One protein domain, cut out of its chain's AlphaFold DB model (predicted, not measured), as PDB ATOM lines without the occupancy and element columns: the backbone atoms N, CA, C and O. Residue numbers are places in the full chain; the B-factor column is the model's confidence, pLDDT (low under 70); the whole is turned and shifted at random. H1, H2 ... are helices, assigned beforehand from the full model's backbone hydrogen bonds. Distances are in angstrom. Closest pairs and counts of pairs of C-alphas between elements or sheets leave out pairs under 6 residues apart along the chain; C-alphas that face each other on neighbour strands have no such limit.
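AT A GLANCE: This is residues 157 to 299 of the 299 residues of an uncharacterized protein of Calocera cornea HHB12733 (UniProt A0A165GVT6). Two long helices, H1 and H4, run side by side in opposite ways, and a still longer helix, H6, crosses H1 at a steep tilt, reaching beyond the pair to where the short H5 folds back beside its beginning. Two short helices, H2 and H3, pack on the other end of H6, and residues 209 to 214 stick out there as part of a free loop. The printed part has 143 residues, with six named helices in the order H1 to H6 and no named strand; the class is all helix. The whole is loose, with a radius of gyration of the C-alphas of 20.9 A, and is a rod spanning 69 by 32 by 27 A.

HOW THE PARTS SIT: H1, residues 157 to 189, has a kink of 28 degrees near residue 176. With residues 165 to 180 alone it touches H4, residues 219 to 240, at a shallow tilt of 20 degrees, opposite ways; the closest C-alphas, of Ala 176 and Val 222, are 6.6 A apart. With residues 169 to 173 alone H1 touches residues 282 to 289 of H6, residues 260 to 298, at a steep tilt of 48 degrees, the same way; the closest C-alphas, of Ile 169 and Leu 286, are 7.6 A apart. H6 is the hub, touching three helices. H2, residues 197 to 202, only just touches it, with 3 pairs of C-alphas within 8 A, the closest those of Trp 201 and Ala 297 at 5.5 A, about perpendicular at 75 degrees. H3, residues 205 to 209, touches H6 too, the closest C-alphas being those of Lys 205 and Ala 297, 6.0 A apart. H4 and H6 are close but not clearly touching, their closest C-alphas, of His 234 and Ile 275, 7.9 A apart. H5, residues 249 to 257, is close to H6 but not clearly touching, the closest C-alphas being those of Leu 255 and Gln 263 at 6.1 A. Every O i to N i+4 pair is within hydrogen-bond range in H3 and H4, against 25 of 29 in H1, 1 of 2 in H2, 3 of 5 in H5 and 33 of 35 in H6.

IN THESE COORDINATES: H1 begins at C-alpha 157 (211.501, 222.007, 235.584) and is 45.5 A long. H4 is 31.6 A long. H6 is 57.6 A long and ends at C-alpha 298 (241.737, 196.646, 241.856).

THE WHOLE: The C-alphas of Pro 193 and Tyr 257 are farthest apart, at 69.8 A. The printed part has no cut and no long link. Confidence is under 70 at residues 212 to 220, residue 222 and residues 243 to 245.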
ATOM      1  N   VAL A 157     210.379 221.792 234.655       83.62
ATOM      2  CA  VAL A 157     211.501 222.007 235.584       83.62
ATOM      3  C   VAL A 157     211.568 220.930 236.674       83.62
ATOM      4  O   VAL A 157     212.646 220.402 236.926       83.62
ATOM      5  N   SER A 158     210.427 220.530 237.251       82.25
ATOM      6  CA  SER A 158     210.389 219.471 238.274       82.25
ATOM      7  C   SER A 158     210.862 218.106 237.762       82.25
ATOM      8  O   SER A 158     211.400 217.319 238.533       82.25
ATOM      9  N   GLN A 159     210.718 217.835 236.461       86.62
ATOM     10  CA  GLN A 159     211.164 216.577 235.856       86.62
ATOM     11  C   GLN A 159     212.680 216.537 235.641       86.62
ATOM     12  O   GLN A 159     213.275 215.468 235.714       86.62
ATOM     13  N   TRP A 160     213.308 217.686 235.379       90.50
ATOM     14  CA  TRP A 160     214.750 217.762 235.111       90.50
ATOM     15  C   TRP A 160     215.586 217.897 236.379       90.50
ATOM     16  O   TRP A 160     216.736 217.468 236.393       90.50
ATOM     17  N   LEU A 161     215.016 218.459 237.445       84.94
ATOM     18  CA  LEU A 161     215.709 218.677 238.712       84.94
ATOM     19  C   LEU A 161     216.403 217.421 239.282       84.94
ATOM     20  O   LEU A 161     217.589 217.523 239.590       84.94
ATOM     21  N   PRO A 162     215.765 216.234 239.367       83.69
ATOM     22  CA  PRO A 162     216.449 215.034 239.858       83.69
ATOM     23  C   PRO A 162     217.604 214.586 238.951       83.69
ATOM     24  O   PRO A 162     218.606 214.072 239.439       83.69
ATOM     25  N   LEU A 163     217.498 214.810 237.639       87.50
ATOM     26  CA  LEU A 163     218.546 214.453 236.684       87.50
ATOM     27  C   LEU A 163     219.754 215.387 236.821       87.50
ATOM     28  O   LEU A 163     220.890 214.923 236.855       87.50
ATOM     29  N   VAL A 164     219.508 216.694 236.951       85.75
ATOM     30  CA  VAL A 164     220.556 217.694 237.212       85.75
ATOM     31  C   VAL A 164     221.269 217.396 238.528       85.75
ATOM     32  O   VAL A 164     222.493 217.455 238.576       85.75
ATOM     33  N   HIS A 165     220.517 217.027 239.566       84.06
ATOM     34  CA  HIS A 165     221.064 216.635 240.863       84.06
ATOM     35  C   HIS A 165     221.988 215.419 240.743       84.06
ATOM     36  O   HIS A 165     223.166 215.508 241.076       84.06
ATOM     37  N   ALA A 166     221.503 214.322 240.151       81.81
ATOM     38  CA  ALA A 166     222.300 213.112 239.957       81.81
ATOM     39  C   ALA A 166     223.568 213.364 239.120       81.81
ATOM     40  O   ALA A 166     224.652 212.905 239.477       81.81
ATOM     41  N   LEU A 167     223.460 214.130 238.026       87.25
ATOM     42  CA  LEU A 167     224.623 214.512 237.222       87.25
ATOM     43  C   LEU A 167     225.611 215.365 238.016       87.25
ATOM     44  O   LEU A 167     226.815 215.151 237.895       87.25
ATOM     45  N   SER A 168     225.129 216.300 238.837       85.75
ATOM     46  CA  SER A 168     225.984 217.132 239.685       85.75
ATOM     47  C   SER A 168     226.806 216.288 240.657       85.75
ATOM     48  O   SER A 168     228.002 216.530 240.807       85.75
ATOM     49  N   ILE A 169     226.206 215.262 241.266       82.00
ATOM     50  CA  ILE A 169     226.913 214.338 242.166       82.00
ATOM     51  C   ILE A 169     228.004 213.584 241.404       82.00
ATOM     52  O   ILE A 169     229.162 213.557 241.825       82.00
ATOM     53  N   ILE A 170     227.657 213.018 240.245       84.25
ATOM     54  CA  ILE A 170     228.599 212.270 239.403       84.25
ATOM     55  C   ILE A 170     229.769 213.160 238.968       84.25
ATOM     56  O   ILE A 170     230.925 212.746 239.067       84.25
ATOM     57  N   PHE A 171     229.501 214.388 238.514       87.25
ATOM     58  CA  PHE A 171     230.551 215.312 238.088       87.25
ATOM     59  C   PHE A 171     231.434 215.766 239.246       87.25
ATOM     60  O   PHE A 171     232.649 215.832 239.070       87.25
ATOM     61  N   THR A 172     230.873 216.017 240.428       84.00
ATOM     62  CA  THR A 172     231.668 216.343 241.622       84.00
ATOM     63  C   THR A 172     232.566 215.188 242.025       84.00
ATOM     64  O   THR A 172     233.728 215.407 242.355       84.00
ATOM     65  N   LEU A 173     232.071 213.953 241.943       82.06
ATOM     66  CA  LEU A 173     232.869 212.768 242.238       82.06
ATOM     67  C   LEU A 173     234.000 212.570 241.238       82.06
ATOM     68  O   LEU A 173     235.141 212.333 241.633       82.06
ATOM     69  N   LEU A 174     233.708 212.729 239.948       85.00
ATOM     70  CA  LEU A 174     234.724 212.691 238.902       85.00
ATOM     71  C   LEU A 174     235.761 213.798 239.095       85.00
ATOM     72  O   LEU A 174     236.955 213.527 239.009       85.00
ATOM     73  N   TYR A 175     235.336 215.023 239.402       86.19
ATOM     74  CA  TYR A 175     236.235 216.142 239.681       86.19
ATOM     75  C   TYR A 175     237.108 215.874 240.913       86.19
ATOM     76  O   TYR A 175     238.319 216.091 240.879       86.19
ATOM     77  N   ALA A 176     236.526 215.338 241.985       83.19
ATOM     78  CA  ALA A 176     237.269 214.992 243.187       83.19
ATOM     79  C   ALA A 176     238.324 213.914 242.922       83.19
ATOM     80  O   ALA A 176     239.471 214.062 243.344       83.19
ATOM     81  N   ALA A 177     237.964 212.877 242.167       81.69
ATOM     82  CA  ALA A 177     238.867 211.781 241.845       81.69
ATOM     83  C   ALA A 177     239.972 212.174 240.851       81.69
ATOM     84  O   ALA A 177     241.095 211.696 240.967       81.69
ATOM     85  N   THR A 178     239.666 213.027 239.870       84.56
ATOM     86  CA  THR A 178     240.595 213.348 238.768       84.56
ATOM     87  C   THR A 178     241.407 214.619 238.986       84.56
ATOM     88  O   THR A 178     242.477 214.754 238.398       84.56
ATOM     89  N   VAL A 179     240.928 215.554 239.813       86.19
ATOM     90  CA  VAL A 179     241.566 216.865 240.011       86.19
ATOM     91  C   VAL A 179     241.982 217.082 241.461       86.19
ATOM     92  O   VAL A 179     243.142 217.407 241.711       86.19
ATOM     93  N   LEU A 180     241.072 216.906 242.427       85.25
ATOM     94  CA  LEU A 180     241.380 217.213 243.831       85.25
ATOM     95  C   LEU A 180     242.403 216.246 244.420       85.25
ATOM     96  O   LEU A 180     243.372 216.698 245.026       85.25
ATOM     97  N   GLU A 181     242.218 214.941 244.219       82.62
ATOM     98  CA  GLU A 181     243.129 213.927 244.757       82.62
ATOM     99  C   GLU A 181     244.558 214.066 244.193       82.62
ATOM    100  O   GLU A 181     245.494 214.179 244.996       82.62
ATOM    101  N   PRO A 182     244.763 214.210 242.865       82.38
ATOM    102  CA  PRO A 182     246.111 214.373 242.324       82.38
ATOM    103  C   PRO A 182     246.785 215.668 242.769       82.38
ATOM    104  O   PRO A 182     247.993 215.681 243.012       82.38
ATOM    105  N   ASN A 183     246.027 216.760 242.896       84.62
ATOM    106  CA  ASN A 183     246.570 218.038 243.349       84.62
ATOM    107  C   ASN A 183     246.944 218.001 244.833       84.62
ATOM    108  O   ASN A 183     248.028 218.453 245.192       84.62
ATOM    109  N   ALA A 184     246.096 217.419 245.687       82.88
ATOM    110  CA  ALA A 184     246.410 217.230 247.101       82.88
ATOM    111  C   ALA A 184     247.698 216.412 247.275       82.88
ATOM    112  O   ALA A 184     248.555 216.765 248.082       82.88
ATOM    113  N   TRP A 185     247.883 215.375 246.456       77.81
ATOM    114  CA  TRP A 185     249.104 214.579 246.461       77.81
ATOM    115  C   TRP A 185     250.341 215.350 246.030       77.81
ATOM    116  O   TRP A 185     251.348 215.298 246.728       77.81
ATOM    117  N   ARG A 186     250.277 216.074 244.906       83.12
ATOM    118  CA  ARG A 186     251.399 216.896 244.422       83.12
ATOM    119  C   ARG A 186     251.884 217.862 245.501       83.12
ATOM    120  O   ARG A 186     253.083 218.055 245.657       83.12
ATOM    121  N   ASN A 187     250.952 218.402 246.284       84.00
ATOM    122  CA  ASN A 187     251.260 219.317 247.379       84.00
ATOM    123  C   ASN A 187     251.892 218.624 248.604       84.00
ATOM    124  O   ASN A 187     252.619 219.276 249.346       84.00
ATOM    125  N   LEU A 188     251.614 217.335 248.837       80.56
ATOM    126  CA  LEU A 188     252.073 216.582 250.016       80.56
ATOM    127  C   LEU A 188     253.332 215.740 249.759       80.56
ATOM    128  O   LEU A 188     254.210 215.679 250.614       80.56
ATOM    129  N   ALA A 189     253.407 215.061 248.614       78.12
ATOM    130  CA  ALA A 189     254.418 214.048 248.312       78.12
ATOM    131  C   ALA A 189     255.507 214.516 247.326       78.12
ATOM    132  O   ALA A 189     256.489 213.800 247.138       78.12
ATOM    133  N   GLY A 190     255.360 215.699 246.713       78.94
ATOM    134  CA  GLY A 190     256.313 216.244 245.741       78.94
ATOM    135  C   GLY A 190     256.083 215.770 244.297       78.94
ATOM    136  O   GLY A 190     254.940 215.616 243.859       78.94
ATOM    137  N   GLU A 191     257.174 215.598 243.535       77.75
ATOM    138  CA  GLU A 191     257.134 215.225 242.113       77.75
ATOM    139  C   GLU A 191     256.508 213.844 241.886       77.75
ATOM    140  O   GLU A 191     256.776 212.861 242.579       77.75
ATOM    141  N   TRP A 192     255.646 213.781 240.875       73.00
ATOM    142  CA  TRP A 192     254.912 212.582 240.507       73.00
ATOM    143  C   TRP A 192     255.864 211.594 239.796       73.00
ATOM    144  O   TRP A 192     256.441 211.969 238.778       73.00
ATOM    145  N   PRO A 193     256.012 210.328 240.244       71.12
ATOM    146  CA  PRO A 193     256.966 209.384 239.638       71.12
ATOM    147  C   PRO A 193     256.687 209.015 238.167       71.12
ATOM    148  O   PRO A 193     257.537 208.423 237.509       71.12
ATOM    149  N   SER A 194     255.489 209.313 237.654       76.88
ATOM    150  CA  SER A 194     255.077 209.049 236.272       76.88
ATOM    151  C   SER A 194     253.815 209.832 235.891       76.88
ATOM    152  O   SER A 194     252.811 209.726 236.591       76.88
ATOM    153  N   ASP A 195     253.777 210.481 234.728       77.56
ATOM    154  CA  ASP A 195     252.583 211.178 234.199       77.56
ATOM    155  C   ASP A 195     251.439 210.244 233.740       77.56
ATOM    156  O   ASP A 195     250.517 210.650 233.030       77.56
ATOM    157  N   SER A 196     251.472 208.962 234.112       83.88
ATOM    158  CA  SER A 196     250.452 208.012 233.676       83.88
ATOM    159  C   SER A 196     249.139 208.218 234.442       83.88
ATOM    160  O   SER A 196     249.110 208.262 235.667       83.88
ATOM    161  N   ALA A 197     248.006 208.275 233.743       78.06
ATOM    162  CA  ALA A 197     246.695 208.302 234.404       78.06
ATOM    163  C   ALA A 197     246.452 207.046 235.271       78.06
ATOM    164  O   ALA A 197     245.735 207.086 236.269       78.06
ATOM    165  N   PHE A 198     247.091 205.926 234.914       82.75
ATOM    166  CA  PHE A 198     246.958 204.653 235.615       82.75
ATOM    167  C   PHE A 198     247.543 204.685 237.029       82.75
ATOM    168  O   PHE A 198     247.016 204.054 237.946       82.75
ATOM    169  N   SER A 199     248.617 205.441 237.237       80.50
ATOM    170  CA  SER A 199     249.268 205.515 238.536       80.50
ATOM    171  C   SER A 199     248.437 206.296 239.558       80.50
ATOM    172  O   SER A 199     248.476 205.952 240.738       80.50
ATOM    173  N   VAL A 200     247.631 207.280 239.134       79.50
ATOM    174  CA  VAL A 200     246.630 207.937 240.004       79.50
ATOM    175  C   VAL A 200     245.637 206.900 240.534       79.50
ATOM    176  O   VAL A 200     245.315 206.874 241.719       79.50
ATOM    177  N   TRP A 201     245.217 205.971 239.673       82.56
ATOM    178  CA  TRP A 201     244.249 204.934 240.020       82.56
ATOM    179  C   TRP A 201     244.775 203.942 241.066       82.56
ATOM    180  O   TRP A 201     244.047 203.546 241.975       82.56
ATOM    181  N   GLN A 202     246.069 203.611 241.021       83.69
ATOM    182  CA  GLN A 202     246.705 202.719 242.003       83.69
ATOM    183  C   GLN A 202     246.644 203.257 243.444       83.69
ATOM    184  O   GLN A 202     246.726 202.472 244.390       83.69
ATOM    185  N   ARG A 203     246.452 204.569 243.643       77.38
ATOM    186  CA  ARG A 203     246.374 205.192 244.976       77.38
ATOM    187  C   ARG A 203     245.074 204.904 245.718       77.38
ATOM    188  O   ARG A 203     245.023 205.069 246.933       77.38
ATOM    189  N   TRP A 204     244.060 204.405 245.018       80.88
ATOM    190  CA  TRP A 204     242.799 203.977 245.615       80.88
ATOM    191  C   TRP A 204     242.853 202.528 246.128       80.88
ATOM    192  O   TRP A 204     242.038 202.149 246.966       80.88
ATOM    193  N   LYS A 205     243.846 201.720 245.717       83.62
ATOM    194  CA  LYS A 205     244.010 200.328 246.187       83.62
ATOM    195  C   LYS A 205     244.169 200.178 247.708       83.62
ATOM    196  O   LYS A 205     243.553 199.266 248.264       83.62
ATOM    197  N   PRO A 206     244.943 201.027 248.415       81.75
ATOM    198  CA  PRO A 206     245.084 200.928 249.866       81.75
ATOM    199  C   PRO A 206     243.747 200.981 250.617       81.75
ATOM    200  O   PRO A 206     243.608 200.280 251.621       81.75
ATOM    201  N   LEU A 207     242.746 201.708 250.095       74.75
ATOM    202  CA  LEU A 207     241.399 201.787 250.680       74.75
ATOM    203  C   LEU A 207     240.697 200.420 250.732       74.75
ATOM    204  O   LEU A 207     239.976 200.160 251.689       74.75
ATOM    205  N   VAL A 208     240.942 199.525 249.764       80.31
ATOM    206  CA  VAL A 208     240.423 198.138 249.785       80.31
ATOM    207  C   VAL A 208     241.081 197.332 250.892       80.31
ATOM    208  O   VAL A 208     240.442 196.556 251.595       80.31
ATOM    209  N   THR A 209     242.399 197.472 251.008       80.69
ATOM    210  CA  THR A 209     243.216 196.560 251.813       80.69
ATOM    211  C   THR A 209     243.113 196.820 253.312       80.69
ATOM    212  O   THR A 209     243.670 196.054 254.095       80.69
ATOM    213  N   GLY A 210     242.470 197.920 253.725       71.75
ATOM    214  CA  GLY A 210     242.386 198.339 255.127       71.75
ATOM    215  C   GLY A 210     243.744 198.676 255.759       71.75
ATOM    216  O   GLY A 210     243.808 199.053 256.926       71.75
ATOM    217  N   ARG A 211     244.843 198.577 254.999       71.19
ATOM    218  CA  ARG A 211     246.165 199.048 255.395       71.19
ATOM    219  C   ARG A 211     246.226 200.538 255.118       71.19
ATOM    220  O   ARG A 211     246.794 200.973 254.121       71.19
ATOM    221  N   ALA A 212     245.631 201.313 256.017       57.34
ATOM    222  CA  ALA A 212     245.933 202.728 256.133       57.34
ATOM    223  C   ALA A 212     247.416 202.857 256.513       57.34
ATOM    224  O   ALA A 212     247.794 202.846 257.682       57.34
ATOM    225  N   THR A 213     248.293 202.885 255.513       55.91
ATOM    226  CA  THR A 213     249.670 203.335 255.696       55.91
ATOM    227  C   THR A 213     249.578 204.781 256.158       55.91
ATOM    228  O   THR A 213     248.941 205.566 255.467       55.91
ATOM    229  N   GLY A 214     250.162 205.121 257.311       52.66
ATOM    230  CA  GLY A 214     249.978 206.385 258.050       52.66
ATOM    231  C   GLY A 214     250.287 207.707 257.326       52.66
ATOM    232  O   GLY A 214     250.344 208.744 257.973       52.66
ATOM    233  N   MET A 215     250.454 207.703 256.003       54.81
ATOM    234  CA  MET A 215     250.138 208.846 255.148       54.81
ATOM    235  C   MET A 215     248.638 208.805 254.856       54.81
ATOM    236  O   MET A 215     248.212 208.368 253.784       54.81
ATOM    237  N   GLU A 216     247.851 209.158 255.871       57.25
ATOM    238  CA  GLU A 216     246.395 209.241 255.810       57.25
ATOM    239  C   GLU A 216     245.996 209.925 254.502       57.25
ATOM    240  O   GLU A 216     246.376 211.074 254.257       57.25
ATOM    241  N   LEU A 217     245.238 209.229 253.641       57.66
ATOM    242  CA  LEU A 217     244.427 209.942 252.662       57.66
ATOM    243  C   LEU A 217     243.728 211.026 253.473       57.66
ATOM    244  O   LEU A 217     243.000 210.695 254.408       57.66
ATOM    245  N   GLN A 218     243.986 212.294 253.158       62.78
ATOM    246  CA  GLN A 218     243.198 213.392 253.681       62.78
ATOM    247  C   GLN A 218     241.768 213.147 253.181       62.78
ATOM    248  O   GLN A 218     241.373 213.601 252.117       62.78
ATOM    249  N   THR A 219     240.997 212.348 253.910       62.44
ATOM    250  CA  THR A 219     239.573 212.066 253.688       62.44
ATOM    251  C   THR A 219     238.749 213.317 253.970       62.44
ATOM    252  O   THR A 219     237.664 213.507 253.428       62.44
ATOM    253  N   VAL A 220     239.323 214.204 254.780       61.75
ATOM    254  CA  VAL A 220     238.751 215.440 255.292       61.75
ATOM    255  C   VAL A 220     238.308 216.417 254.178       61.75
ATOM    256  O   VAL A 220     237.152 216.835 254.208       61.75
ATOM    257  N   PRO A 221     239.111 216.765 253.149       74.38
ATOM    258  CA  PRO A 221     238.740 217.789 252.171       74.38
ATOM    259  C   PRO A 221     237.657 217.324 251.191       74.38
ATOM    260  O   PRO A 221     236.742 218.087 250.893       74.38
ATOM    261  N   VAL A 222     237.719 216.074 250.713       69.69
ATOM    262  CA  VAL A 222     236.733 215.544 249.752       69.69
ATOM    263  C   VAL A 222     235.358 215.441 250.400       69.69
ATOM    264  O   VAL A 222     234.364 215.852 249.804       69.69
ATOM    265  N   PHE A 223     235.309 214.963 251.644       76.69
ATOM    266  CA  PHE A 223     234.068 214.884 252.400       76.69
ATOM    267  C   PHE A 223     233.435 216.266 252.610       76.69
ATOM    268  O   PHE A 223     232.236 216.414 252.400       76.69
ATOM    269  N   TYR A 224     234.219 217.294 252.957       82.38
ATOM    270  CA  TYR A 224     233.678 218.646 253.139       82.38
ATOM    271  C   TYR A 224     233.219 219.301 251.839       82.38
ATOM    272  O   TYR A 224     232.218 220.015 251.848       82.38
ATOM    273  N   ILE A 225     233.915 219.062 250.726       79.81
ATOM    274  CA  ILE A 225     233.500 219.576 249.414       79.81
ATOM    275  C   ILE A 225     232.195 218.911 248.984       79.81
ATOM    276  O   ILE A 225     231.273 219.608 248.567       79.81
ATOM    277  N   PHE A 226     232.093 217.591 249.151       79.19
ATOM    278  CA  PHE A 226     230.852 216.860 248.924       79.19
ATOM    279  C   PHE A 226     229.724 217.398 249.810       79.19
ATOM    280  O   PHE A 226     228.680 217.790 249.305       79.19
ATOM    281  N   LEU A 227     229.959 217.514 251.119       83.00
ATOM    282  CA  LEU A 227     228.966 218.014 252.068       83.00
ATOM    283  C   LEU A 227     228.515 219.446 251.733       83.00
ATOM    284  O   LEU A 227     227.331 219.760 251.831       83.00
ATOM    285  N   GLY A 228     229.447 220.314 251.333       85.88
ATOM    286  CA  GLY A 228     229.160 221.687 250.926       85.88
ATOM    287  C   GLY A 228     228.339 221.759 249.639       85.88
ATOM    288  O   GLY A 228     227.387 222.541 249.571       85.88
ATOM    289  N   LEU A 229     228.665 220.926 248.646       81.88
ATOM    290  CA  LEU A 229     227.889 220.798 247.412       81.88
ATOM    291  C   LEU A 229     226.465 220.314 247.709       81.88
ATOM    292  O   LEU A 229     225.506 220.910 247.223       81.88
ATOM    293  N   GLU A 230     226.325 219.307 248.566       83.94
ATOM    294  CA  GLU A 230     225.031 218.712 248.900       83.94
ATOM    295  C   GLU A 230     224.158 219.683 249.673       83.94
ATOM    296  O   GLU A 230     222.968 219.820 249.392       83.94
ATOM    297  N   LEU A 231     224.756 220.452 250.583       85.50
ATOM    298  CA  LEU A 231     224.064 221.534 251.266       85.50
ATOM    299  C   LEU A 231     223.603 222.617 250.275       85.50
ATOM    300  O   LEU A 231     222.473 223.102 250.369       85.50
ATOM    301  N   ALA A 232     224.433 222.984 249.295       83.06
ATOM    302  CA  ALA A 232     224.080 223.959 248.263       83.06
ATOM    303  C   ALA A 232     222.958 223.450 247.335       83.06
ATOM    304  O   ALA A 232     221.995 224.170 247.066       83.06
ATOM    305  N   LEU A 233     223.025 222.195 246.891       82.44
ATOM    306  CA  LEU A 233     221.993 221.556 246.068       82.44
ATOM    307  C   LEU A 233     220.676 221.413 246.830       82.44
ATOM    308  O   LEU A 233     219.614 221.740 246.297       82.44
ATOM    309  N   HIS A 234     220.724 221.005 248.098       80.62
ATOM    310  CA  HIS A 234     219.532 220.908 248.936       80.62
ATOM    311  C   HIS A 234     218.909 222.269 249.227       80.62
ATOM    312  O   HIS A 234     217.685 222.391 249.185       80.62
ATOM    313  N   THR A 235     219.708 223.300 249.505       81.94
ATOM    314  CA  THR A 235     219.181 224.659 249.710       81.94
ATOM    315  C   THR A 235     218.553 225.201 248.432       81.94
ATOM    316  O   THR A 235     217.434 225.714 248.478       81.94
ATOM    317  N   LEU A 236     219.190 225.000 247.275       80.94
ATOM    318  CA  LEU A 236     218.621 225.354 245.975       80.94
ATOM    319  C   LEU A 236     217.305 224.612 245.714       80.94
ATOM    320  O   LEU A 236     216.316 225.223 245.299       80.94
ATOM    321  N   ARG A 237     217.260 223.309 246.005       79.69
ATOM    322  CA  ARG A 237     216.050 222.491 245.894       79.69
ATOM    323  C   ARG A 237     214.947 223.003 246.813       79.69
ATOM    324  O   ARG A 237     213.827 223.183 246.355       79.69
ATOM    325  N   LEU A 238     215.261 223.310 248.069       80.44
ATOM    326  CA  LEU A 238     214.308 223.839 249.047       80.44
ATOM    327  C   LEU A 238     213.715 225.190 248.614       80.44
ATOM    328  O   LEU A 238     212.543 225.458 248.873       80.44
ATOM    329  N   VAL A 239     214.514 226.035 247.958       83.69
ATOM    330  CA  VAL A 239     214.070 227.330 247.423       83.69
ATOM    331  C   VAL A 239     213.228 227.158 246.151       83.69
ATOM    332  O   VAL A 239     212.263 227.901 245.954       83.69
ATOM    333  N   SER A 240     213.558 226.180 245.303       79.62
ATOM    334  CA  SER A 240     212.887 225.926 244.020       79.62
ATOM    335  C   SER A 240     211.580 225.134 244.173       79.62
ATOM    336  O   SER A 240     210.559 225.450 243.555       79.62
ATOM    337  N   GLU A 241     211.561 224.135 245.055       78.00
ATOM    338  CA  GLU A 241     210.392 223.315 245.365       78.00
ATOM    339  C   GLU A 241     209.525 224.004 246.426       78.00
ATOM    340  O   GLU A 241     209.547 223.696 247.617       78.00
ATOM    341  N   ARG A 242     208.686 224.940 245.975       72.56
ATOM    342  CA  ARG A 242     207.621 225.514 246.818       72.56
ATOM    343  C   ARG A 242     206.475 224.538 247.106       72.56
ATOM    344  O   ARG A 242     205.630 224.826 247.949       72.56
ATOM    345  N   ASN A 243     206.440 223.394 246.423       69.62
ATOM    346  CA  ASN A 243     205.372 222.413 246.566       69.62
ATOM    347  C   ASN A 243     205.746 221.385 247.629       69.62
ATOM    348  O   ASN A 243     206.636 220.563 247.428       69.62
ATOM    349  N   VAL A 244     205.040 221.424 248.758       67.88
ATOM    350  CA  VAL A 244     205.118 220.364 249.763       67.88
ATOM    351  C   VAL A 244     204.491 219.106 249.151       67.88
ATOM    352  O   VAL A 244     203.344 219.185 248.696       67.88
ATOM    353  N   PRO A 245     205.208 217.967 249.091       69.12
ATOM    354  CA  PRO A 245     204.612 216.726 248.624       69.12
ATOM    355  C   PRO A 245     203.387 216.396 249.491       69.12
ATOM    356  O   PRO A 245     203.424 216.610 250.707       69.12
ATOM    357  N   PRO A 246     202.280 215.929 248.889       77.12
ATOM    358  CA  PRO A 246     201.077 215.620 249.644       77.12
ATOM    359  C   PRO A 246     201.393 214.572 250.726       77.12
ATOM    360  O   PRO A 246     202.179 213.657 250.464       77.12
ATOM    361  N   PRO A 247     200.801 214.682 251.932       79.31
ATOM    362  CA  PRO A 247     201.030 213.713 252.997       79.31
ATOM    363  C   PRO A 247     200.709 212.292 252.513       79.31
ATOM    364  O   PRO A 247     199.685 212.106 251.846       79.31
ATOM    365  N   PRO A 248     201.509 211.273 252.875       84.25
ATOM    366  CA  PRO A 248     201.144 209.885 252.627       84.25
ATOM    367  C   PRO A 248     199.795 209.571 253.292       84.25
ATOM    368  O   PRO A 248     199.477 210.101 254.361       84.25
ATOM    369  N   GLY A 249     198.995 208.712 252.652       87.06
ATOM    370  CA  GLY A 249     197.552 208.585 252.906       87.06
ATOM    371  C   GLY A 249     197.141 208.363 254.367       87.06
ATOM    372  O   GLY A 249     196.126 208.904 254.799       87.06
ATOM    373  N   LEU A 250     197.952 207.655 255.161       93.00
ATOM    374  CA  LEU A 250     197.688 207.478 256.594       93.00
ATOM    375  C   LEU A 250     197.800 208.797 257.370       93.00
ATOM    376  O   LEU A 250     196.919 209.130 258.159       93.00
ATOM    377  N   VAL A 251     198.834 209.594 257.105       92.06
ATOM    378  CA  VAL A 251     199.025 210.887 257.775       92.06
ATOM    379  C   VAL A 251     197.958 211.880 257.329       92.06
ATOM    380  O   VAL A 251     197.425 212.608 258.161       92.06
ATOM    381  N   ALA A 252     197.576 211.856 256.047       89.75
ATOM    382  CA  ALA A 252     196.460 212.651 255.535       89.75
ATOM    383  C   ALA A 252     195.137 212.315 256.245       89.75
ATOM    384  O   ALA A 252     194.360 213.219 256.545       89.75
ATOM    385  N   SER A 253     194.904 211.032 256.550       93.62
ATOM    386  CA  SER A 253     193.687 210.589 257.237       93.62
ATOM    387  C   SER A 253     193.636 211.002 258.710       93.62
ATOM    388  O   SER A 253     192.560 211.303 259.216       93.62
ATOM    389  N   ILE A 254     194.787 211.079 259.388       94.69
ATOM    390  CA  ILE A 254     194.872 211.437 260.814       94.69
ATOM    391  C   ILE A 254     194.941 212.960 261.011       94.69
ATOM    392  O   ILE A 254     194.495 213.471 262.038       94.69
ATOM    393  N   LEU A 255     195.448 213.702 260.019       92.81
ATOM    394  CA  LEU A 255     195.624 215.156 260.071       92.81
ATOM    395  C   LEU A 255     194.402 215.942 260.586       92.81
ATOM    396  O   LEU A 255     194.597 216.763 261.482       92.81
ATOM    397  N   PRO A 256     193.164 215.716 260.099       93.94
ATOM    398  CA  PRO A 256     192.004 216.493 260.542       93.94
ATOM    399  C   PRO A 256     191.613 216.241 262.005       93.94
ATOM    400  O   PRO A 256     190.950 217.085 262.602       93.94
ATOM    401  N   TYR A 257     192.040 215.123 262.600       96.06
ATOM    402  CA  TYR A 257     191.766 214.794 264.003       96.06
ATOM    403  C   TYR A 257     192.776 215.421 264.972       96.06
ATOM    404  O   TYR A 257     192.550 215.440 266.182       96.06
ATOM    405  N   LEU A 258     193.894 215.943 264.463       95.06
ATOM    406  CA  LEU A 258     194.915 216.593 265.274       95.06
ATOM    407  C   LEU A 258     194.545 218.061 265.534       95.06
ATOM    408  O   LEU A 258     194.116 218.754 264.608       95.06
ATOM    409  N   PRO A 259     194.782 218.591 266.751       97.06
ATOM    410  CA  PRO A 259     194.656 220.019 267.007       97.06
ATOM    411  C   PRO A 259     195.517 220.838 266.025       97.06
ATOM    412  O   PRO A 259     196.631 220.410 265.701       97.06
ATOM    413  N   PRO A 260     195.083 222.042 265.602       92.38
ATOM    414  CA  PRO A 260     195.748 222.812 264.541       92.38
ATOM    415  C   PRO A 260     197.250 223.047 264.757       92.38
ATOM    416  O   PRO A 260     198.031 223.057 263.809       92.38
ATOM    417  N   ARG A 261     197.684 223.177 266.018       93.94
ATOM    418  CA  ARG A 261     199.103 223.346 266.370       93.94
ATOM    419  C   ARG A 261     199.946 222.128 265.981       93.94
ATOM    420  O   ARG A 261     201.046 222.289 265.468       93.94
ATOM    421  N   PHE A 262     199.421 220.920 266.174       95.69
ATOM    422  CA  PHE A 262     200.127 219.681 265.844       95.69
ATOM    423  C   PHE A 262     200.175 219.415 264.343       95.69
ATOM    424  O   PHE A 262     201.183 218.909 263.858       95.69
ATOM    425  N   GLN A 263     199.151 219.822 263.589       93.75
ATOM    426  CA  GLN A 263     199.156 219.690 262.128       93.75
ATOM    427  C   GLN A 263     200.345 220.428 261.490       93.75
ATOM    428  O   GLN A 263     200.973 219.908 260.566       93.75
ATOM    429  N   MET A 264     200.714 221.600 262.020       91.25
ATOM    430  CA  MET A 264     201.885 222.350 261.549       91.25
ATOM    431  C   MET A 264     203.204 221.622 261.835       91.25
ATOM    432  O   MET A 264     204.071 221.559 260.966       91.25
ATOM    433  N   TYR A 265     203.348 221.011 263.015       95.00
ATOM    434  CA  TYR A 265     204.545 220.228 263.337       95.00
ATOM    435  C   TYR A 265     204.648 218.957 262.498       95.00
ATOM    436  O   TYR A 265     205.735 218.622 262.041       95.00
ATOM    437  N   VAL A 266     203.530 218.272 262.250       93.12
ATOM    438  CA  VAL A 266     203.507 217.055 261.429       93.12
ATOM    439  C   VAL A 266     203.834 217.380 259.975       93.12
ATOM    440  O   VAL A 266     204.697 216.739 259.384       93.12
ATOM    441  N   THR A 267     203.203 218.405 259.399       89.19
ATOM    442  CA  THR A 267     203.477 218.803 258.008       89.19
ATOM    443  C   THR A 267     204.905 219.318 257.827       89.19
ATOM    444  O   THR A 267     205.576 218.924 256.872       89.19
ATOM    445  N   GLY A 268     205.418 220.107 258.776       89.38
ATOM    446  CA  GLY A 268     206.826 220.505 258.811       89.38
ATOM    447  C   GLY A 268     207.771 219.308 258.953       89.38
ATOM    448  O   GLY A 268     208.731 219.190 258.196       89.38
ATOM    449  N   GLY A 269     207.473 218.383 259.867       91.50
ATOM    450  CA  GLY A 269     208.264 217.176 260.110       91.50
ATOM    451  C   GLY A 269     208.366 216.277 258.882       91.50
ATOM    452  O   GLY A 269     209.461 215.839 258.537       91.50
ATOM    453  N   MET A 270     207.265 216.073 258.153       90.00
ATOM    454  CA  MET A 270     207.286 215.306 256.901       90.00
ATOM    455  C   MET A 270     208.173 215.946 255.831       90.00
ATOM    456  O   MET A 270     208.830 215.226 255.083       90.00
ATOM    457  N   LYS A 271     208.235 217.283 255.771       84.62
ATOM    458  CA  LYS A 271     209.131 217.984 254.843       84.62
ATOM    459  C   LYS A 271     210.595 217.681 255.164       84.62
ATOM    460  O   LYS A 271     211.348 217.325 254.264       84.62
ATOM    461  N   TYR A 272     210.987 217.779 256.432       87.19
ATOM    462  CA  TYR A 272     212.354 217.456 256.849       87.19
ATOM    463  C   TYR A 272     212.685 215.976 256.671       87.19
ATOM    464  O   TYR A 272     213.794 215.655 256.262       87.19
ATOM    465  N   PHE A 273     211.727 215.082 256.914       90.50
ATOM    466  CA  PHE A 273     211.917 213.651 256.698       90.50
ATOM    467  C   PHE A 273     212.162 213.321 255.222       90.50
ATOM    468  O   PHE A 273     213.087 212.580 254.912       90.50
ATOM    469  N   ALA A 274     211.392 213.915 254.305       85.62
ATOM    470  CA  ALA A 274     211.604 213.739 252.868       85.62
ATOM    471  C   ALA A 274     212.985 214.247 252.419       85.62
ATOM    472  O   ALA A 274     213.658 213.586 251.633       85.62
ATOM    473  N   ILE A 275     213.429 215.386 252.962       83.31
ATOM    474  CA  ILE A 275     214.776 215.920 252.714       83.31
ATOM    475  C   ILE A 275     215.844 214.961 253.257       83.31
ATOM    476  O   ILE A 275     216.811 214.671 252.561       83.31
ATOM    477  N   GLY A 276     215.657 214.443 254.473       86.06
ATOM    478  CA  GLY A 276     216.578 213.487 255.089       86.06
ATOM    479  C   GLY A 276     216.676 212.172 254.318       86.06
ATOM    480  O   GLY A 276     217.772 211.655 254.139       86.06
ATOM    481  N   GLN A 277     215.555 211.661 253.807       88.44
ATOM    482  CA  GLN A 277     215.542 210.465 252.966       88.44
ATOM    483  C   GLN A 277     216.352 210.677 251.687       88.44
ATOM    484  O   GLN A 277     217.193 209.852 251.354       88.44
ATOM    485  N   GLN A 278     216.142 211.802 251.004       83.81
ATOM    486  CA  GLN A 278     216.903 212.114 249.799       83.81
ATOM    487  C   GLN A 278     218.403 212.250 250.094       83.81
ATOM    488  O   GLN A 278     219.218 211.728 249.347       83.81
ATOM    489  N   PHE A 279     218.768 212.892 251.206       84.06
ATOM    490  CA  PHE A 279     220.164 212.985 251.631       84.06
ATOM    491  C   PHE A 279     220.802 211.600 251.846       84.06
ATOM    492  O   PHE A 279     221.955 211.383 251.481       84.06
ATOM    493  N   LEU A 280     220.057 210.648 252.421       87.25
ATOM    494  CA  LEU A 280     220.526 209.269 252.574       87.25
ATOM    495  C   LEU A 280     220.684 208.557 251.225       87.25
ATOM    496  O   LEU A 280     221.651 207.816 251.056       87.25
ATOM    497  N   ASP A 281     219.779 208.793 250.275       85.94
ATOM    498  CA  ASP A 281     219.889 208.249 248.916       85.94
ATOM    499  C   ASP A 281     221.145 208.799 248.205       85.94
ATOM    500  O   ASP A 281     221.901 208.034 247.600       85.94
ATOM    501  N   ASP A 282     221.420 210.099 248.347       83.81
ATOM    502  CA  ASP A 282     222.602 210.768 247.789       83.81
ATOM    503  C   ASP A 282     223.905 210.256 248.433       83.81
ATOM    504  O   ASP A 282     224.876 209.939 247.742       83.81
ATOM    505  N   LEU A 283     223.914 210.072 249.758       83.44
ATOM    506  CA  LEU A 283     225.024 209.447 250.483       83.44
ATOM    507  C   LEU A 283     225.240 207.990 250.043       83.44
ATOM    508  O   LEU A 283     226.377 207.536 249.908       83.44
ATOM    509  N   GLY A 284     224.159 207.249 249.799       87.94
ATOM    510  CA  GLY A 284     224.215 205.896 249.255       87.94
ATOM    511  C   GLY A 284     224.860 205.868 247.870       87.94
ATOM    512  O   GLY A 284     225.747 205.048 247.624       87.94
ATOM    513  N   LEU A 285     224.478 206.799 246.990       84.31
ATOM    514  CA  LEU A 285     225.079 206.961 245.665       84.31
ATOM    515  C   LEU A 285     226.571 207.307 245.757       84.31
ATOM    516  O   LEU A 285     227.371 206.717 245.030       84.31
ATOM    517  N   LEU A 286     226.958 208.203 246.670       83.38
ATOM    518  CA  LEU A 286     228.358 208.536 246.937       83.38
ATOM    519  C   LEU A 286     229.168 207.283 247.283       83.38
ATOM    520  O   LEU A 286     230.185 206.998 246.647       83.38
ATOM    521  N   ILE A 287     228.711 206.533 248.291       86.75
ATOM    522  CA  ILE A 287     229.381 205.316 248.764       86.75
ATOM    523  C   ILE A 287     229.462 204.284 247.635       86.75
ATOM    524  O   ILE A 287     230.497 203.644 247.456       86.75
ATOM    525  N   PHE A 288     228.401 204.150 246.840       88.75
ATOM    526  CA  PHE A 288     228.351 203.236 245.705       88.75
ATOM    527  C   PHE A 288     229.370 203.591 244.614       88.75
ATOM    528  O   PHE A 288     230.140 202.727 244.194       88.75
ATOM    529  N   VAL A 289     229.422 204.852 244.176       84.69
ATOM    530  CA  VAL A 289     230.377 205.311 243.152       84.69
ATOM    531  C   VAL A 289     231.813 205.185 243.652       84.69
ATOM    532  O   VAL A 289     232.683 204.733 242.906       84.69
ATOM    533  N   LEU A 290     232.064 205.513 244.921       83.38
ATOM    534  CA  LEU A 290     233.365 205.301 245.550       83.38
ATOM    535  C   LEU A 290     233.736 203.811 245.560       83.38
ATOM    536  O   LEU A 290     234.854 203.458 245.194       83.38
ATOM    537  N   GLY A 291     232.786 202.931 245.881       87.00
ATOM    538  CA  GLY A 291     232.953 201.481 245.789       87.00
ATOM    539  C   GLY A 291     233.305 201.003 244.377       87.00
ATOM    540  O   GLY A 291     234.214 200.189 244.223       87.00
ATOM    541  N   ILE A 292     232.659 201.547 243.339       89.75
ATOM    542  CA  ILE A 292     232.992 201.252 241.933       89.75
ATOM    543  C   ILE A 292     234.409 201.713 241.597       89.75
ATOM    544  O   ILE A 292     235.152 200.952 240.981       89.75
ATOM    545  N   MET A 293     234.802 202.930 241.981       84.31
ATOM    546  CA  MET A 293     236.158 203.427 241.714       84.31
ATOM    547  C   MET A 293     237.213 202.529 242.351       84.31
ATOM    548  O   MET A 293     238.181 202.139 241.703       84.31
ATOM    549  N   VAL A 294     236.983 202.153 243.603       84.94
ATOM    550  CA  VAL A 294     237.845 201.261 244.372       84.94
ATOM    551  C   VAL A 294     237.913 199.861 243.740       84.94
ATOM    552  O   VAL A 294     238.995 199.284 243.634       84.94
ATOM    553  N   TRP A 295     236.789 199.329 243.256       88.75
ATOM    554  CA  TRP A 295     236.739 198.056 242.531       88.75
ATOM    555  C   TRP A 295     237.497 198.117 241.197       88.75
ATOM    556  O   TRP A 295     238.321 197.246 240.925       88.75
ATOM    557  N   LEU A 296     237.290 199.176 240.407       87.94
ATOM    558  CA  LEU A 296     238.010 199.421 239.153       87.94
ATOM    559  C   LEU A 296     239.512 199.607 239.371       87.94
ATOM    560  O   LEU A 296     240.297 199.243 238.507       87.94
ATOM    561  N   ALA A 297     239.921 200.184 240.500       83.94
ATOM    562  CA  ALA A 297     241.328 200.329 240.853       83.94
ATOM    563  C   ALA A 297     242.006 198.996 241.175       83.94
ATOM    564  O   ALA A 297     243.232 198.913 241.122       83.94
ATOM    565  N   ASN A 298     241.230 197.969 241.521       85.69
ATOM    566  CA  ASN A 298     241.737 196.646 241.856       85.69
ATOM    567  C   ASN A 298     241.756 195.662 240.672       85.69
ATOM    568  O   ASN A 298     242.378 194.606 240.797       85.69
ATOM    569  N   LEU A 299     241.091 195.997 239.562       87.31
ATOM    570  CA  LEU A 299     241.236 195.302 238.278       87.31
ATOM    571  C   LEU A 299     242.632 195.544 237.682       87.31
ATOM    572  O   LEU A 299     243.163 194.582 237.087       87.31
TER     573      LEU A 299